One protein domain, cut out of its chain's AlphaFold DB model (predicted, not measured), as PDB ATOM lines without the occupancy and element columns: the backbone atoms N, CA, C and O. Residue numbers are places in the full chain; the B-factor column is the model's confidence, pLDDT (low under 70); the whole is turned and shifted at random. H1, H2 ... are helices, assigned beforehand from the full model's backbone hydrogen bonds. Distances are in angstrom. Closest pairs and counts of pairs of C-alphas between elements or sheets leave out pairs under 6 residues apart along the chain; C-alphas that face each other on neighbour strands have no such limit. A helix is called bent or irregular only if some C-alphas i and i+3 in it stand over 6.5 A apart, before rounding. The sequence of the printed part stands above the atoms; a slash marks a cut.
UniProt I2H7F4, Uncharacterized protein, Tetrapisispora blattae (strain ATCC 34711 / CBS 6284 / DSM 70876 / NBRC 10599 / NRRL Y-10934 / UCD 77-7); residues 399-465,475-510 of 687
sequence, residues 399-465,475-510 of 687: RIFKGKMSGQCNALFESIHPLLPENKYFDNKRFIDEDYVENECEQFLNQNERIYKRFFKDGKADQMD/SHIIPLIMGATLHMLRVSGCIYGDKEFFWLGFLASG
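What this domain is: This is residues 399 to 465 and 475 to 510 of the 687 residues of an uncharacterized protein of Tetrapisispora blattae (strain ATCC 34711 / CBS 6284 / DSM 70876 / NBRC 10599 / NRRL Y-10934 / UCD 77-7) (UniProt I2H7F4). Two helices, H5 and H7, cross closely as an X and make the most densely packed part, with H7 nearest the middle of the whole; a second pair, H3 and H4, meets about squarely on another side. H1 lies to one side of these two parts, near H7 and close to H4, with the short H6 only just touching it, while H2 sits off at one end, touching no other helix. The printed part has 103 residues with seven named helices, H1 to H7 in order along the chain, and no named strand; the class is all helix. It is compact, with a radius of gyration of the C-alphas of 13.5 A, and spans 41 by 34 by 26 A.

How they stand to each other: H1, residues 407 to 414, and H4, residues 447 to 456, are close but not clearly touching; their closest C-alphas, those of Asn 410 and Phe 456, are 6.0 A apart. They run opposite ways at a steep tilt of 43 degrees. H1 only just touches H6, residues 490 to 494, with 3 pairs of C-alphas within 8 A, the closest being Cys 409 and Cys 494 at 5.7 A. H2, residues 420 to 426, touches no helix. H3, residues 434 to 439, touches H4, about perpendicular at 87 degrees, with the closest C-alphas, Val 437 and Glu 449, 6.2 A apart. H5, residues 475 to 488, touches H7, residues 499 to 509, with 27 pairs of C-alphas within 8 A, the closest being Gly 483 and Gly 505 at 3.9 A. These two run opposite ways at a steep tilt of 60 degrees. H1 and H7 are near each other, with 5 pairs of C-alphas within 10 A, while H4 and H7 are apart. Every O i to N i+4 pair is within hydrogen-bond range in H1, H2, H3 and H4; the count is 9 of 10 in H5, 5 of 7 in H7 and 0 of 1 in H6, where 2 of 2 O i to N i+3 pairs are within range.

Where its parts are: H1 begins at C-alpha 407, at (-40.315, -48.784, -100.555), and is 10.6 A long. H2 is 9.9 A, H3 8.5 A and H4 14.4 A long. H5, the longest at 22.6 A, begins at (-34.680, -58.314, -69.486) and is irregular: C-alphas 475 and 478 are 8.3 A apart. H6 is 8.1 A long. H7, 16.6 A, ends at C-alpha 509, at (-37.580, -50.969, -78.271).

The domain as a whole: The two C-alphas farthest apart are those of Lys 402 and Tyr 425, 41.3 A. Residues 466 to 474 are not printed, and C-alphas 465 and 475 are 21.8 A apart across this cut, in the link from H4 to H5. Of the links that are printed whole, none is long. The mean pLDDT of the printed part is 91.1, and no printed residue is under 70.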
ATOM      1  N   ARG A 399     -31.402 -67.352 -95.274       92.06
ATOM      2  CA  ARG A 399     -30.868 -67.242 -96.629       92.06
ATOM      3  C   ARG A 399     -31.121 -65.855 -97.191       92.06
ATOM      4  O   ARG A 399     -32.217 -65.316 -97.112       92.06
ATOM      5  N   ILE A 400     -30.135 -65.341 -97.916       89.12
ATOM      6  CA  ILE A 400     -30.270 -64.067 -98.618       89.12
ATOM      7  C   ILE A 400     -30.886 -64.318 -99.993       89.12
ATOM      8  O   ILE A 400     -30.289 -64.976-100.849       89.12
ATOM      9  N   PHE A 401     -32.068 -63.748-100.228       85.31
ATOM     10  CA  PHE A 401     -32.751 -63.833-101.516       85.31
ATOM     11  C   PHE A 401     -32.556 -62.580-102.385       85.31
ATOM     12  O   PHE A 401     -32.184 -61.488-101.945       85.31
ATOM     13  N   LYS A 402     -32.831 -62.728-103.687       80.06
ATOM     14  CA  LYS A 402     -32.736 -61.623-104.657       80.06
ATOM     15  C   LYS A 402     -33.870 -60.604-104.526       80.06
ATOM     16  O   LYS A 402     -33.657 -59.447-104.885       80.06
ATOM     17  N   GLY A 403     -35.027 -61.023-104.007       80.44
ATOM     18  CA  GLY A 403     -36.207 -60.176-103.836       80.44
ATOM     19  C   GLY A 403     -35.920 -58.925-103.009       80.44
ATOM     20  O   GLY A 403     -35.023 -58.925-102.167       80.44
ATOM     21  N   LYS A 404     -36.669 -57.859-103.294       84.81
ATOM     22  CA  LYS A 404     -36.647 -56.624-102.516       84.81
ATOM     23  C   LYS A 404     -38.038 -56.318-101.988       84.81
ATOM     24  O   LYS A 404     -39.022 -56.497-102.708       84.81
ATOM     25  N   MET A 405     -38.089 -55.850-100.754       88.44
ATOM     26  CA  MET A 405     -39.266 -55.274-100.129       88.44
ATOM     27  C   MET A 405     -39.668 -53.975-100.847       88.44
ATOM     28  O   MET A 405     -38.845 -53.323-101.496       88.44
ATOM     29  N   SER A 406     -40.953 -53.620-100.792       85.38
ATOM     30  CA  SER A 406     -41.432 -52.368-101.382       85.38
ATOM     31  C   SER A 406     -40.931 -51.163-100.578       85.38
ATOM     32  O   SER A 406     -40.791 -51.238 -99.359       85.38
ATOM     33  N   GLY A 407     -40.723 -50.020-101.242       84.38
ATOM     34  CA  GLY A 407     -40.315 -48.784-100.555       84.38
ATOM     35  C   GLY A 407     -41.321 -48.329 -99.489       84.38
ATOM     36  O   GLY A 407     -40.926 -47.812 -98.452       84.38
ATOM     37  N   GLN A 408     -42.613 -48.610 -99.697       85.06
ATOM     38  CA  GLN A 408     -43.654 -48.389 -98.693       85.06
ATOM     39  C   GLN A 408     -43.384 -49.181 -97.409       85.06
ATOM     40  O   GLN A 408     -43.493 -48.642 -96.314       85.06
ATOM     41  N   CYS A 409     -43.044 -50.461 -97.538       88.00
ATOM     42  CA  CYS A 409     -42.748 -51.307 -96.394       88.00
ATOM     43  C   CYS A 409     -41.478 -50.861 -95.660       88.00
ATOM     44  O   CYS A 409     -41.485 -50.832 -94.433       88.00
ATOM     45  N   ASN A 410     -40.436 -50.425 -96.380       86.81
ATOM     46  CA  ASN A 410     -39.249 -49.829 -95.756       86.81
ATOM     47  C   ASN A 410     -39.622 -48.604 -94.903       86.81
ATOM     48  O   ASN A 410     -39.304 -48.578 -93.718       86.81
ATOM     49  N   ALA A 411     -40.385 -47.655 -95.460       87.00
ATOM     50  CA  ALA A 411     -40.810 -46.448 -94.746       87.00
ATOM     51  C   ALA A 411     -41.657 -46.753 -93.492       87.00
ATOM     52  O   ALA A 411     -41.543 -46.065 -92.477       87.00
ATOM     53  N   LEU A 412     -42.495 -47.799 -93.538       89.88
ATOM     54  CA  LEU A 412     -43.238 -48.272 -92.365       89.88
ATOM     55  C   LEU A 412     -42.281 -48.732 -91.258       89.88
ATOM     56  O   LEU A 412     -42.440 -48.317 -90.111       89.88
ATOM     57  N   PHE A 413     -41.275 -49.543 -91.582       90.44
ATOM     58  CA  PHE A 413     -40.331 -50.043 -90.582       90.44
ATOM     59  C   PHE A 413     -39.377 -48.963 -90.057       90.44
ATOM     60  O   PHE A 413     -39.129 -48.940 -88.860       90.44
ATOM     61  N   GLU A 414     -38.909 -48.020 -90.879       87.19
ATOM     62  CA  GLU A 414     -38.061 -46.898 -90.417       87.19
ATOM     63  C   GLU A 414     -38.775 -46.030 -89.367       87.19
ATOM     64  O   GLU A 414     -38.161 -45.380 -88.522       87.19
ATOM     65  N   SER A 415     -40.108 -46.052 -89.369       86.44
ATOM     66  CA  SER A 415     -40.924 -45.255 -88.461       86.44
ATOM     67  C   SER A 415     -40.998 -45.792 -87.020       86.44
ATOM     68  O   SER A 415     -41.476 -45.071 -86.145       86.44
ATOM     69  N   ILE A 416     -40.533 -47.020 -86.749       90.69
ATOM     70  CA  ILE A 416     -40.738 -47.709 -85.455       90.69
ATOM     71  C   ILE A 416     -39.694 -47.351 -84.383       90.69
ATOM     72  O   ILE A 416     -39.867 -47.684 -83.204       90.69
ATOM     73  N   HIS A 417     -38.614 -46.684 -84.788       89.50
ATOM     74  CA  HIS A 417     -37.447 -46.399 -83.959       89.50
ATOM     75  C   HIS A 417     -37.749 -45.432 -82.800       89.50
ATOM     76  O   HIS A 417     -38.631 -44.573 -82.920       89.50
ATOM     77  N   PRO A 418     -36.992 -45.507 -81.686       91.38
ATOM     78  CA  PRO A 418     -37.033 -44.490 -80.639       91.38
ATOM     79  C   PRO A 418     -36.793 -43.076 -81.189       91.38
ATOM     80  O   PRO A 418     -35.858 -42.834 -81.969       91.38
ATOM     81  N   LEU A 419     -37.632 -42.127 -80.768       87.12
ATOM     82  CA  LEU A 419     -37.525 -40.721 -81.156       87.12
ATOM     83  C   LEU A 419     -36.544 -39.953 -80.258       87.12
ATOM     84  O   LEU A 419     -36.315 -40.298 -79.099       87.12
ATOM     85  N   LEU A 420     -36.011 -38.838 -80.765       86.88
ATOM     86  CA  LEU A 420     -35.074 -37.982 -80.028       86.88
ATOM     87  C   LEU A 420     -35.609 -37.485 -78.662       86.88
ATOM     88  O   LEU A 420     -34.849 -37.547 -77.693       86.88
ATOM     89  N   PRO A 421     -36.882 -37.049 -78.518       89.75
ATOM     90  CA  PRO A 421     -37.428 -36.683 -77.208       89.75
ATOM     91  C   PRO A 421     -37.452 -37.849 -76.213       89.75
ATOM     92  O   PRO A 421     -37.259 -37.638 -75.020       89.75
ATOM     93  N   GLU A 422     -37.655 -39.082 -76.685       92.00
ATOM     94  CA  GLU A 422     -37.641 -40.270 -75.824       92.00
ATOM     95  C   GLU A 422     -36.236 -40.532 -75.273       92.00
ATOM     96  O   GLU A 422     -36.081 -40.838 -74.092       92.00
ATOM     97  N   ASN A 423     -35.209 -40.338 -76.101       88.94
ATOM     98  CA  ASN A 423     -33.815 -40.428 -75.678       88.94
ATOM     99  C   ASN A 423     -33.481 -39.344 -74.641       88.94
ATOM    100  O   ASN A 423     -33.047 -39.658 -73.538       88.94
ATOM    101  N   LYS A 424     -33.781 -38.072 -74.938       88.12
ATOM    102  CA  LYS A 424     -33.487 -36.955 -74.023       88.12
ATOM    103  C   LYS A 424     -34.201 -37.089 -72.672       88.12
ATOM    104  O   LYS A 424     -33.601 -36.867 -71.626       88.12
ATOM    105  N   TYR A 425     -35.492 -37.417 -72.680       90.44
ATOM    106  CA  TYR A 425     -36.310 -37.348 -71.469       90.44
ATOM    107  C   TYR A 425     -36.433 -38.672 -70.723       90.44
ATOM    108  O   TYR A 425     -36.663 -38.643 -69.516       90.44
ATOM    109  N   PHE A 426     -36.261 -39.815 -71.389       91.38
ATOM    110  CA  PHE A 426     -36.420 -41.143 -70.785       91.38
ATOM    111  C   PHE A 426     -35.206 -42.063 -70.972       91.38
ATOM    112  O   PHE A 426     -35.211 -43.146 -70.393       91.38
ATOM    113  N   ASP A 427     -34.145 -41.621 -71.666       88.00
ATOM    114  CA  ASP A 427     -32.943 -42.420 -71.975       88.00
ATOM    115  C   ASP A 427     -33.249 -43.635 -72.877       88.00
ATOM    116  O   ASP A 427     -32.511 -44.618 -72.912       88.00
ATOM    117  N   ASN A 428     -34.342 -43.555 -73.644       89.44
ATOM    118  CA  ASN A 428     -34.718 -44.561 -74.635       89.44
ATOM    119  C   ASN A 428     -33.930 -44.318 -75.929       89.44
ATOM    120  O   ASN A 428     -34.324 -43.521 -76.784       89.44
ATOM    121  N   LYS A 429     -32.776 -44.974 -76.047       87.81
ATOM    122  CA  LYS A 429     -31.832 -44.807 -77.160       87.81
ATOM    123  C   LYS A 429     -32.132 -45.751 -78.316       87.81
ATOM    124  O   LYS A 429     -32.649 -46.846 -78.124       87.81
ATOM    125  N   ARG A 430     -31.730 -45.346 -79.519       90.06
ATOM    126  CA  ARG A 430     -31.615 -46.269 -80.653       90.06
ATOM    127  C   ARG A 430     -30.432 -47.202 -80.409       90.06
ATOM    128  O   ARG A 430     -29.374 -46.743 -79.982       90.06
ATOM    129  N   PHE A 431     -30.612 -48.491 -80.682       91.38
ATOM    130  CA  PHE A 431     -29.528 -49.469 -80.571       91.38
ATOM    131  C   PHE A 431     -28.538 -49.372 -81.740       91.38
ATOM    132  O   PHE A 431     -27.339 -49.549 -81.548       91.38
ATOM    133  N   ILE A 432     -29.043 -49.063 -82.938       91.38
ATOM    134  CA  ILE A 432     -28.252 -48.901 -84.159       91.38
ATOM    135  C   ILE A 432     -28.217 -47.418 -84.534       91.38
ATOM    136  O   ILE A 432     -29.254 -46.754 -84.536       91.38
ATOM    137  N   ASP A 433     -27.019 -46.916 -84.836       90.50
ATOM    138  CA  ASP A 433     -26.809 -45.593 -85.426       90.50
ATOM    139  C   ASP A 433     -26.988 -45.693 -86.946       90.50
ATOM    140  O   ASP A 433     -26.133 -46.201 -87.670       90.50
ATOM    141  N   GLU A 434     -28.155 -45.270 -87.413       88.31
ATOM    142  CA  GLU A 434     -28.594 -45.412 -88.803       88.31
ATOM    143  C   GLU A 434     -27.724 -44.569 -89.741       88.31
ATOM    144  O   GLU A 434     -27.289 -45.064 -90.781       88.31
ATOM    145  N   ASP A 435     -27.384 -43.345 -89.324       88.44
ATOM    146  CA  ASP A 435     -26.553 -42.421 -90.098       88.44
ATOM    147  C   ASP A 435     -25.149 -43.002 -90.304       88.44
ATOM    148  O   ASP A 435     -24.608 -42.960 -91.415       88.44
ATOM    149  N   TYR A 436     -24.561 -43.588 -89.256       92.44
ATOM    150  CA  TYR A 436     -23.291 -44.305 -89.377       92.44
ATOM    151  C   TYR A 436     -23.420 -45.498 -90.331       92.44
ATOM    152  O   TYR A 436     -22.669 -45.601 -91.303       92.44
ATOM    153  N   VAL A 437     -24.402 -46.376 -90.110       93.44
ATOM    154  CA  VAL A 437     -24.549 -47.625 -90.874       93.44
ATOM    155  C   VAL A 437     -24.820 -47.384 -92.361       93.44
ATOM    156  O   VAL A 437     -24.297 -48.098 -93.230       93.44
ATOM    157  N   GLU A 438     -25.616 -46.370 -92.690       89.12
ATOM    158  CA  GLU A 438     -25.935 -46.034 -94.072       89.12
ATOM    159  C   GLU A 438     -24.721 -45.535 -94.852       89.12
ATOM    160  O   GLU A 438     -24.573 -45.883 -96.034       89.12
ATOM    161  N   ASN A 439     -23.851 -44.757 -94.208       90.25
ATOM    162  CA  ASN A 439     -22.700 -44.119 -94.845       90.25
ATOM    163  C   ASN A 439     -21.425 -44.969 -94.801       90.25
ATOM    164  O   ASN A 439     -20.564 -44.821 -95.669       90.25
ATOM    165  N   GLU A 440     -21.308 -45.884 -93.841       93.81
ATOM    166  CA  GLU A 440     -20.094 -46.670 -93.638       93.81
ATOM    167  C   GLU A 440     -19.957 -47.847 -94.625       93.81
ATOM    168  O   GLU A 440     -20.939 -48.392 -95.137       93.81
ATOM    169  N   CYS A 441     -18.726 -48.267 -94.929       90.75
ATOM    170  CA  CYS A 441     -18.455 -49.440 -95.766       90.75
ATOM    171  C   CYS A 441     -18.767 -50.752 -95.023       90.75
ATOM    172  O   CYS A 441     -18.415 -50.909 -93.859       90.75
ATOM    173  N   GLU A 442     -19.338 -51.751 -95.713       88.38
ATOM    174  CA  GLU A 442     -19.786 -53.011 -95.080       88.38
ATOM    175  C   GLU A 442     -18.709 -53.750 -94.275       88.38
ATOM    176  O   GLU A 442     -19.031 -54.400 -93.287       88.38
ATOM    177  N   GLN A 443     -17.441 -53.654 -94.679       88.88
ATOM    178  CA  GLN A 443     -16.322 -54.311 -93.993       88.88
ATOM    179  C   GLN A 443     -16.029 -53.748 -92.591       88.88
ATOM    180  O   GLN A 443     -15.332 -54.399 -91.819       88.88
ATOM    181  N   PHE A 444     -16.511 -52.539 -92.282       93.44
ATOM    182  CA  PHE A 444     -16.349 -51.892 -90.974       93.44
ATOM    183  C   PHE A 444     -17.595 -52.021 -90.094       93.44
ATOM    184  O   PHE A 444     -17.581 -51.586 -88.945       93.44
ATOM    185  N   LEU A 445     -18.660 -52.628 -90.620       94.56
ATOM    186  CA  LEU A 445     -19.900 -52.858 -89.897       94.56
ATOM    187  C   LEU A 445     -19.853 -54.193 -89.155       94.56
ATOM    188  O   LEU A 445     -19.409 -55.210 -89.695       94.56
ATOM    189  N   ASN A 446     -20.375 -54.209 -87.930       94.19
ATOM    190  CA  ASN A 446     -20.608 -55.454 -87.206       94.19
ATOM    191  C   ASN A 446     -21.792 -56.239 -87.804       94.19
ATOM    192  O   ASN A 446     -22.502 -55.769 -88.695       94.19
ATOM    193  N   GLN A 447     -22.030 -57.461 -87.322       94.50
ATOM    194  CA  GLN A 447     -23.040 -58.341 -87.912       94.50
ATOM    195  C   GLN A 447     -24.469 -57.764 -87.868       94.50
ATOM    196  O   GLN A 447     -25.192 -57.865 -88.862       94.50
ATOM    197  N   ASN A 448     -24.869 -57.127 -86.765       95.56
ATOM    198  CA  ASN A 448     -26.197 -56.520 -86.640       95.56
ATOM    199  C   ASN A 448     -26.350 -55.313 -87.571       95.56
ATOM    200  O   ASN A 448     -27.376 -55.166 -88.228       95.56
ATOM    201  N   GLU A 449     -25.319 -54.474 -87.664       95.94
ATOM    202  CA  GLU A 449     -25.289 -53.313 -88.559       95.94
ATOM    203  C   GLU A 449     -25.342 -53.731 -90.034       95.94
ATOM    204  O   GLU A 449     -26.049 -53.117 -90.833       95.94
ATOM    205  N   ARG A 450     -24.659 -54.824 -90.404       94.69
ATOM    206  CA  ARG A 450     -24.741 -55.407 -91.753       94.69
ATOM    207  C   ARG A 450     -26.156 -55.883 -92.064       94.69
ATOM    208  O   ARG A 450     -26.639 -55.628 -93.163       94.69
ATOM    209  N   ILE A 451     -26.822 -56.546 -91.116       94.50
ATOM    210  CA  ILE A 451     -28.220 -56.984 -91.254       94.50
ATOM    211  C   ILE A 451     -29.155 -55.781 -91.387       94.50
ATOM    212  O   ILE A 451     -29.971 -55.751 -92.307       94.50
ATOM    213  N   TYR A 452     -28.985 -54.768 -90.535       94.75
ATOM    214  CA  TYR A 452     -29.748 -53.525 -90.590       94.75
ATOM    215  C   TYR A 452     -29.631 -52.863 -91.962       94.75
ATOM    216  O   TYR A 452     -30.637 -52.616 -92.627       94.75
ATOM    217  N   LYS A 453     -28.400 -52.656 -92.440       94.12
ATOM    218  CA  LYS A 453     -28.144 -52.070 -93.756       94.12
ATOM    219  C   LYS A 453     -28.812 -52.874 -94.866       94.12
ATOM    220  O   LYS A 453     -29.477 -52.303 -95.726       94.12
ATOM    221  N   ARG A 454     -28.696 -54.201 -94.826       92.38
ATOM    222  CA  ARG A 454     -29.307 -55.078 -95.830       92.38
ATOM    223  C   ARG A 454     -30.831 -54.968 -95.839       92.38
ATOM    224  O   ARG A 454     -31.438 -54.928 -96.908       92.38
ATOM    225  N   PHE A 455     -31.446 -54.908 -94.662       93.12
ATOM    226  CA  PHE A 455     -32.893 -54.822 -94.525       93.12
ATOM    227  C   PHE A 455     -33.428 -53.463 -94.991       93.12
ATOM    228  O   PHE A 455     -34.246 -53.411 -95.909       93.12
ATOM    229  N   PHE A 456     -32.922 -52.368 -94.421       92.00
ATOM    230  CA  PHE A 456     -33.449 -51.019 -94.647       92.00
ATOM    231  C   PHE A 456     -32.940 -50.386 -95.947       92.00
ATOM    232  O   PHE A 456     -33.736 -49.942 -96.775       92.00
ATOM    233  N   LYS A 457     -31.623 -50.422 -96.193       90.06
ATOM    234  CA  LYS A 457     -31.009 -49.785 -97.370       90.06
ATOM    235  C   LYS A 457     -31.139 -50.636 -98.631       90.06
ATOM    236  O   LYS A 457     -31.496 -50.125 -99.693       90.06
ATOM    237  N   ASP A 458     -30.872 -51.940 -98.537       89.44
ATOM    238  CA  ASP A 458     -30.919 -52.818 -99.718       89.44
ATOM    239  C   ASP A 458     -32.311 -53.412 -99.983       89.44
ATOM    240  O   ASP A 458     -32.552 -53.938-101.083       89.44
ATOM    241  N   GLY A 459     -33.226 -53.298 -99.013       90.25
ATOM    242  CA  GLY A 459     -34.591 -53.820 -99.071       90.25
ATOM    243  C   GLY A 459     -34.655 -55.343 -98.983       90.25
ATOM    244  O   GLY A 459     -35.573 -55.940 -99.542       90.25
ATOM    245  N   LYS A 460     -33.659 -56.005 -98.386       90.00
ATOM    246  CA  LYS A 460     -33.582 -57.470 -98.308       90.00
ATOM    247  C   LYS A 460     -34.265 -57.973 -97.034       90.00
ATOM    248  O   LYS A 460     -33.709 -57.869 -95.947       90.00
ATOM    249  N   ALA A 461     -35.449 -58.560 -97.189       87.75
ATOM    250  CA  ALA A 461     -36.103 -59.325 -96.126       87.75
ATOM    251  C   ALA A 461     -35.387 -60.676 -95.892       87.75
ATOM    252  O   ALA A 461     -34.325 -60.922 -96.471       87.75
ATOM    253  N   ASP A 462     -35.964 -61.543 -95.058       88.44
ATOM    254  CA  ASP A 462     -35.462 -62.892 -94.763       88.44
ATOM    255  C   ASP A 462     -34.064 -62.883 -94.113       88.44
ATOM    256  O   ASP A 462     -33.157 -63.599 -94.530       88.44
ATOM    257  N   GLN A 463     -33.866 -62.024 -93.108       93.44
ATOM    258  CA  GLN A 463     -32.600 -61.918 -92.384       93.44
ATOM    259  C   GLN A 463     -32.499 -62.909 -91.223       93.44
ATOM    260  O   GLN A 463     -31.389 -63.335 -90.912       93.44
ATOM    261  N   MET A 464     -33.619 -63.304 -90.609       95.75
ATOM    262  CA  MET A 464     -33.636 -64.164 -89.419       95.75
ATOM    263  C   MET A 464     -34.261 -65.537 -89.681       95.75
ATOM    264  O   MET A 464     -35.321 -65.631 -90.291       95.75
ATOM    265  N   ASP A 465     -33.640 -66.594 -89.156       96.25
ATOM    266  CA  ASP A 465     -34.234 -67.925 -89.015       96.25
ATOM    267  C   ASP A 465     -34.827 -68.060 -87.602       96.25
ATOM    268  O   ASP A 465     -34.098 -68.006 -86.611       96.25
ATOM    269  N   SER A 475     -35.278 -59.583 -69.057       91.44
ATOM    270  CA  SER A 475     -34.680 -58.314 -69.486       91.44
ATOM    271  C   SER A 475     -35.268 -57.782 -70.802       91.44
ATOM    272  O   SER A 475     -35.090 -56.607 -71.110       91.44
ATOM    273  N   HIS A 476     -35.975 -58.620 -71.569       96.12
ATOM    274  CA  HIS A 476     -36.406 -58.314 -72.940       96.12
ATOM    275  C   HIS A 476     -37.887 -58.627 -73.232       96.12
ATOM    276  O   HIS A 476     -38.267 -58.830 -74.387       96.12
ATOM    277  N   ILE A 477     -38.753 -58.631 -72.214       97.25
ATOM    278  CA  ILE A 477     -40.188 -58.908 -72.394       97.25
ATOM    279  C   ILE A 477     -40.893 -57.843 -73.249       97.25
ATOM    280  O   ILE A 477     -41.726 -58.183 -74.084       97.25
ATOM    281  N   ILE A 478     -40.540 -56.564 -73.104       97.56
ATOM    282  CA  ILE A 478     -41.141 -55.492 -73.905       97.56
ATOM    283  C   ILE A 478     -40.719 -55.540 -75.385       97.56
ATOM    284  O   ILE A 478     -41.615 -55.456 -76.226       97.56
ATOM    285  N   PRO A 479     -39.435 -55.744 -75.750       97.56
ATOM    286  CA  PRO A 479     -39.036 -56.026 -77.133       97.56
ATOM    287  C   PRO A 479     -39.856 -57.136 -77.797       97.56
ATOM    288  O   PRO A 479     -40.317 -56.999 -78.929       97.56
ATOM    289  N   LEU A 480     -40.074 -58.221 -77.056       98.12
ATOM    290  CA  LEU A 480     -40.870 -59.368 -77.466       98.12
ATOM    291  C   LEU A 480     -42.337 -58.979 -77.733       98.12
ATOM    292  O   LEU A 480     -42.885 -59.322 -78.782       98.12
ATOM    293  N   ILE A 481     -42.954 -58.201 -76.840       97.69
ATOM    294  CA  ILE A 481     -44.322 -57.687 -77.022       97.69
ATOM    295  C   ILE A 481     -44.403 -56.730 -78.214       97.69
ATOM    296  O   ILE A 481     -45.325 -56.856 -79.015       97.69
ATOM    297  N   MET A 482     -43.435 -55.825 -78.387       97.38
ATOM    298  CA  MET A 482     -43.386 -54.930 -79.549       97.38
ATOM    299  C   MET A 482     -43.295 -55.707 -80.861       97.38
ATOM    300  O   MET A 482     -43.996 -55.370 -81.814       97.38
ATOM    301  N   GLY A 483     -42.479 -56.764 -80.905       97.06
ATOM    302  CA  GLY A 483     -42.398 -57.666 -82.052       97.06
ATOM    303  C   GLY A 483     -43.755 -58.291 -82.391       97.06
ATOM    304  O   GLY A 483     -44.188 -58.228 -83.543       97.06
ATOM    305  N   ALA A 484     -44.483 -58.805 -81.391       96.31
ATOM    306  CA  ALA A 484     -45.846 -59.290 -81.615       96.31
ATOM    307  C   ALA A 484     -46.785 -58.190 -82.089       96.31
ATOM    308  O   ALA A 484     -47.484 -58.413 -83.072       96.31
ATOM    309  N   THR A 485     -46.787 -57.015 -81.451       94.81
ATOM    310  CA  THR A 485     -47.613 -55.879 -81.878       94.81
ATOM    311  C   THR A 485     -47.379 -55.584 -83.356       94.81
ATOM    312  O   THR A 485     -48.336 -55.574 -84.123       94.81
ATOM    313  N   LEU A 486     -46.124 -55.455 -83.798       94.69
ATOM    314  CA  LEU A 486     -45.788 -55.239 -85.209       94.69
ATOM    315  C   LEU A 486     -46.285 -56.380 -86.115       94.69
ATOM    316  O   LEU A 486     -46.830 -56.113 -87.185       94.69
ATOM    317  N   HIS A 487     -46.172 -57.637 -85.674       94.31
ATOM    318  CA  HIS A 487     -46.672 -58.798 -86.416       94.31
ATOM    319  C   HIS A 487     -48.219 -58.874 -86.465       94.31
ATOM    320  O   HIS A 487     -48.779 -59.581 -87.308       94.31
ATOM    321  N   MET A 488     -48.944 -58.171 -85.591       90.81
ATOM    322  CA  MET A 488     -50.410 -58.072 -85.654       90.81
ATOM    323  C   MET A 488     -50.896 -56.920 -86.540       90.81
ATOM    324  O   MET A 488     -52.027 -56.941 -87.018       90.81
ATOM    325  N   LEU A 489     -50.039 -55.937 -86.817       89.75
ATOM    326  CA  LEU A 489     -50.368 -54.813 -87.688       89.75
ATOM    327  C   LEU A 489     -50.308 -55.199 -89.170       89.75
ATOM    328  O   LEU A 489     -49.730 -56.211 -89.571       89.75
ATOM    329  N   ARG A 490     -50.849 -54.322 -90.026       80.62
ATOM    330  CA  ARG A 490     -50.854 -54.491 -91.494       80.62
ATOM    331  C   ARG A 490     -49.459 -54.654 -92.109       80.62
ATOM    332  O   ARG A 490     -49.334 -55.222 -93.191       80.62
ATOM    333  N   VAL A 491     -48.417 -54.194 -91.416       85.62
ATOM    334  CA  VAL A 491     -47.019 -54.350 -91.836       85.62
ATOM    335  C   VAL A 491     -46.571 -55.824 -91.871       85.62
ATOM    336  O   VAL A 491     -45.610 -56.153 -92.554       85.62
ATOM    337  N   SER A 492     -47.313 -56.745 -91.241       85.81
ATOM    338  CA  SER A 492     -47.169 -58.201 -91.433       85.81
ATOM    339  C   SER A 492     -47.200 -58.645 -92.893       85.81
ATOM    340  O   SER A 492     -46.516 -59.597 -93.243       85.81
ATOM    341  N   GLY A 493     -47.909 -57.933 -93.775       85.88
ATOM    342  CA  GLY A 493     -47.908 -58.226 -95.211       85.88
ATOM    343  C   GLY A 493     -46.604 -57.863 -95.935       85.88
ATOM    344  O   GLY A 493     -46.430 -58.248 -97.090       85.88
ATOM    345  N   CYS A 494     -45.695 -57.124 -95.293       87.50
ATOM    346  CA  CYS A 494     -44.429 -56.692 -95.887       87.50
ATOM    347  C   CYS A 494     -43.350 -57.778 -95.895       87.50
ATOM    348  O   CYS A 494     -42.430 -57.722 -96.710       87.50
ATOM    349  N   ILE A 495     -43.456 -58.749 -94.991       88.81
ATOM    350  CA  ILE A 495     -42.451 -59.785 -94.766       88.81
ATOM    351  C   ILE A 495     -43.121 -61.142 -94.571       88.81
ATOM    352  O   ILE A 495     -44.313 -61.237 -94.290       88.81
ATOM    353  N   TYR A 496     -42.367 -62.219 -94.764       83.88
ATOM    354  CA  TYR A 496     -42.917 -63.562 -94.662       83.88
ATOM    355  C   TYR A 496     -42.851 -64.091 -93.225       83.88
ATOM    356  O   TYR A 496     -41.765 -64.326 -92.695       83.88
ATOM    357  N   GLY A 497     -44.023 -64.358 -92.646       85.56
ATOM    358  CA  GLY A 497     -44.154 -64.991 -91.336       85.56
ATOM    359  C   GLY A 497     -43.755 -64.083 -90.170       85.56
ATOM    360  O   GLY A 497     -43.836 -62.862 -90.241       85.56
ATOM    361  N   ASP A 498     -43.338 -64.715 -89.080       88.00
ATOM    362  CA  ASP A 498     -42.985 -64.115 -87.790       88.00
ATOM    363  C   ASP A 498     -41.535 -63.622 -87.697       88.00
ATOM    364  O   ASP A 498     -41.225 -62.756 -86.884       88.00
ATOM    365  N   LYS A 499     -40.637 -64.192 -88.500       89.69
ATOM    366  CA  LYS A 499     -39.201 -64.231 -88.200       89.69
ATOM    367  C   LYS A 499     -38.515 -62.871 -88.051       89.69
ATOM    368  O   LYS A 499     -37.771 -62.689 -87.094       89.69
ATOM    369  N   GLU A 500     -38.786 -61.889 -88.913       94.31
ATOM    370  CA  GLU A 500     -38.129 -60.577 -88.761       94.31
ATOM    371  C   GLU A 500     -38.673 -59.794 -87.565       94.31
ATOM    372  O   GLU A 500     -37.972 -58.971 -86.981       94.31
ATOM    373  N   PHE A 501     -39.925 -60.044 -87.176       96.56
ATOM    374  CA  PHE A 501     -40.574 -59.286 -86.113       96.56
ATOM    375  C   PHE A 501     -39.919 -59.499 -84.751       96.56
ATOM    376  O   PHE A 501     -40.015 -58.614 -83.903       96.56
ATOM    377  N   PHE A 502     -39.220 -60.622 -84.546       97.31
ATOM    378  CA  PHE A 502     -38.421 -60.834 -83.344       97.31
ATOM    379  C   PHE A 502     -37.353 -59.754 -83.209       97.31
ATOM    380  O   PHE A 502     -37.437 -58.952 -82.286       97.31
ATOM    381  N   TRP A 503     -36.400 -59.657 -84.138       96.62
ATOM    382  CA  TRP A 503     -35.323 -58.669 -84.028       96.62
ATOM    383  C   TRP A 503     -35.804 -57.227 -84.279       96.62
ATOM    384  O   TRP A 503     -35.287 -56.301 -83.653       96.62
ATOM    385  N   LEU A 504     -36.839 -57.018 -85.103       96.88
ATOM    386  CA  LEU A 504     -37.456 -55.696 -85.280       96.88
ATOM    387  C   LEU A 504     -38.109 -55.182 -83.988       96.88
ATOM    388  O   LEU A 504     -38.090 -53.980 -83.744       96.88
ATOM    389  N   GLY A 505     -38.632 -56.061 -83.126       97.12
ATOM    390  CA  GLY A 505     -39.105 -55.681 -81.791       97.12
ATOM    391  C   GLY A 505     -37.979 -55.157 -80.887       97.12
ATOM    392  O   GLY A 505     -38.156 -54.179 -80.155       97.12
ATOM    393  N   PHE A 506     -36.780 -55.738 -80.984       97.25
ATOM    394  CA  PHE A 506     -35.588 -55.237 -80.283       97.25
ATOM    395  C   PHE A 506     -35.110 -53.902 -80.853       97.25
ATOM    396  O   PHE A 506     -34.828 -52.975 -80.097       97.25
ATOM    397  N   LEU A 507     -35.115 -53.757 -82.177       95.38
ATOM    398  CA  LEU A 507     -34.801 -52.490 -82.831       95.38
ATOM    399  C   LEU A 507     -35.783 -51.375 -82.422       95.38
ATOM    400  O   LEU A 507     -35.355 -50.289 -82.031       95.38
ATOM    401  N   ALA A 508     -37.088 -51.664 -82.451       96.06
ATOM    402  CA  ALA A 508     -38.148 -50.732 -82.074       96.06
ATOM    403  C   ALA A 508     -38.078 -50.334 -80.595       96.06
ATOM    404  O   ALA A 508     -38.329 -49.179 -80.254       96.06
ATOM    405  N   SER A 509     -37.729 -51.260 -79.704       95.69
ATOM    406  CA  SER A 509     -37.580 -50.969 -78.271       95.69
ATOM    407  C   SER A 509     -36.282 -50.233 -77.934       95.69
ATOM    408  O   SER A 509     -36.222 -49.568 -76.904       95.69
ATOM    409  N   GLY A 510     -35.259 -50.329 -78.788       93.62
ATOM    410  CA  GLY A 510     -33.916 -49.827 -78.497       93.62
ATOM    411  C   GLY A 510     -33.074 -50.772 -77.632       93.62
ATOM    412  O   GLY A 510     -31.991 -50.389 -77.189       93.62
TER     413      GLY A 510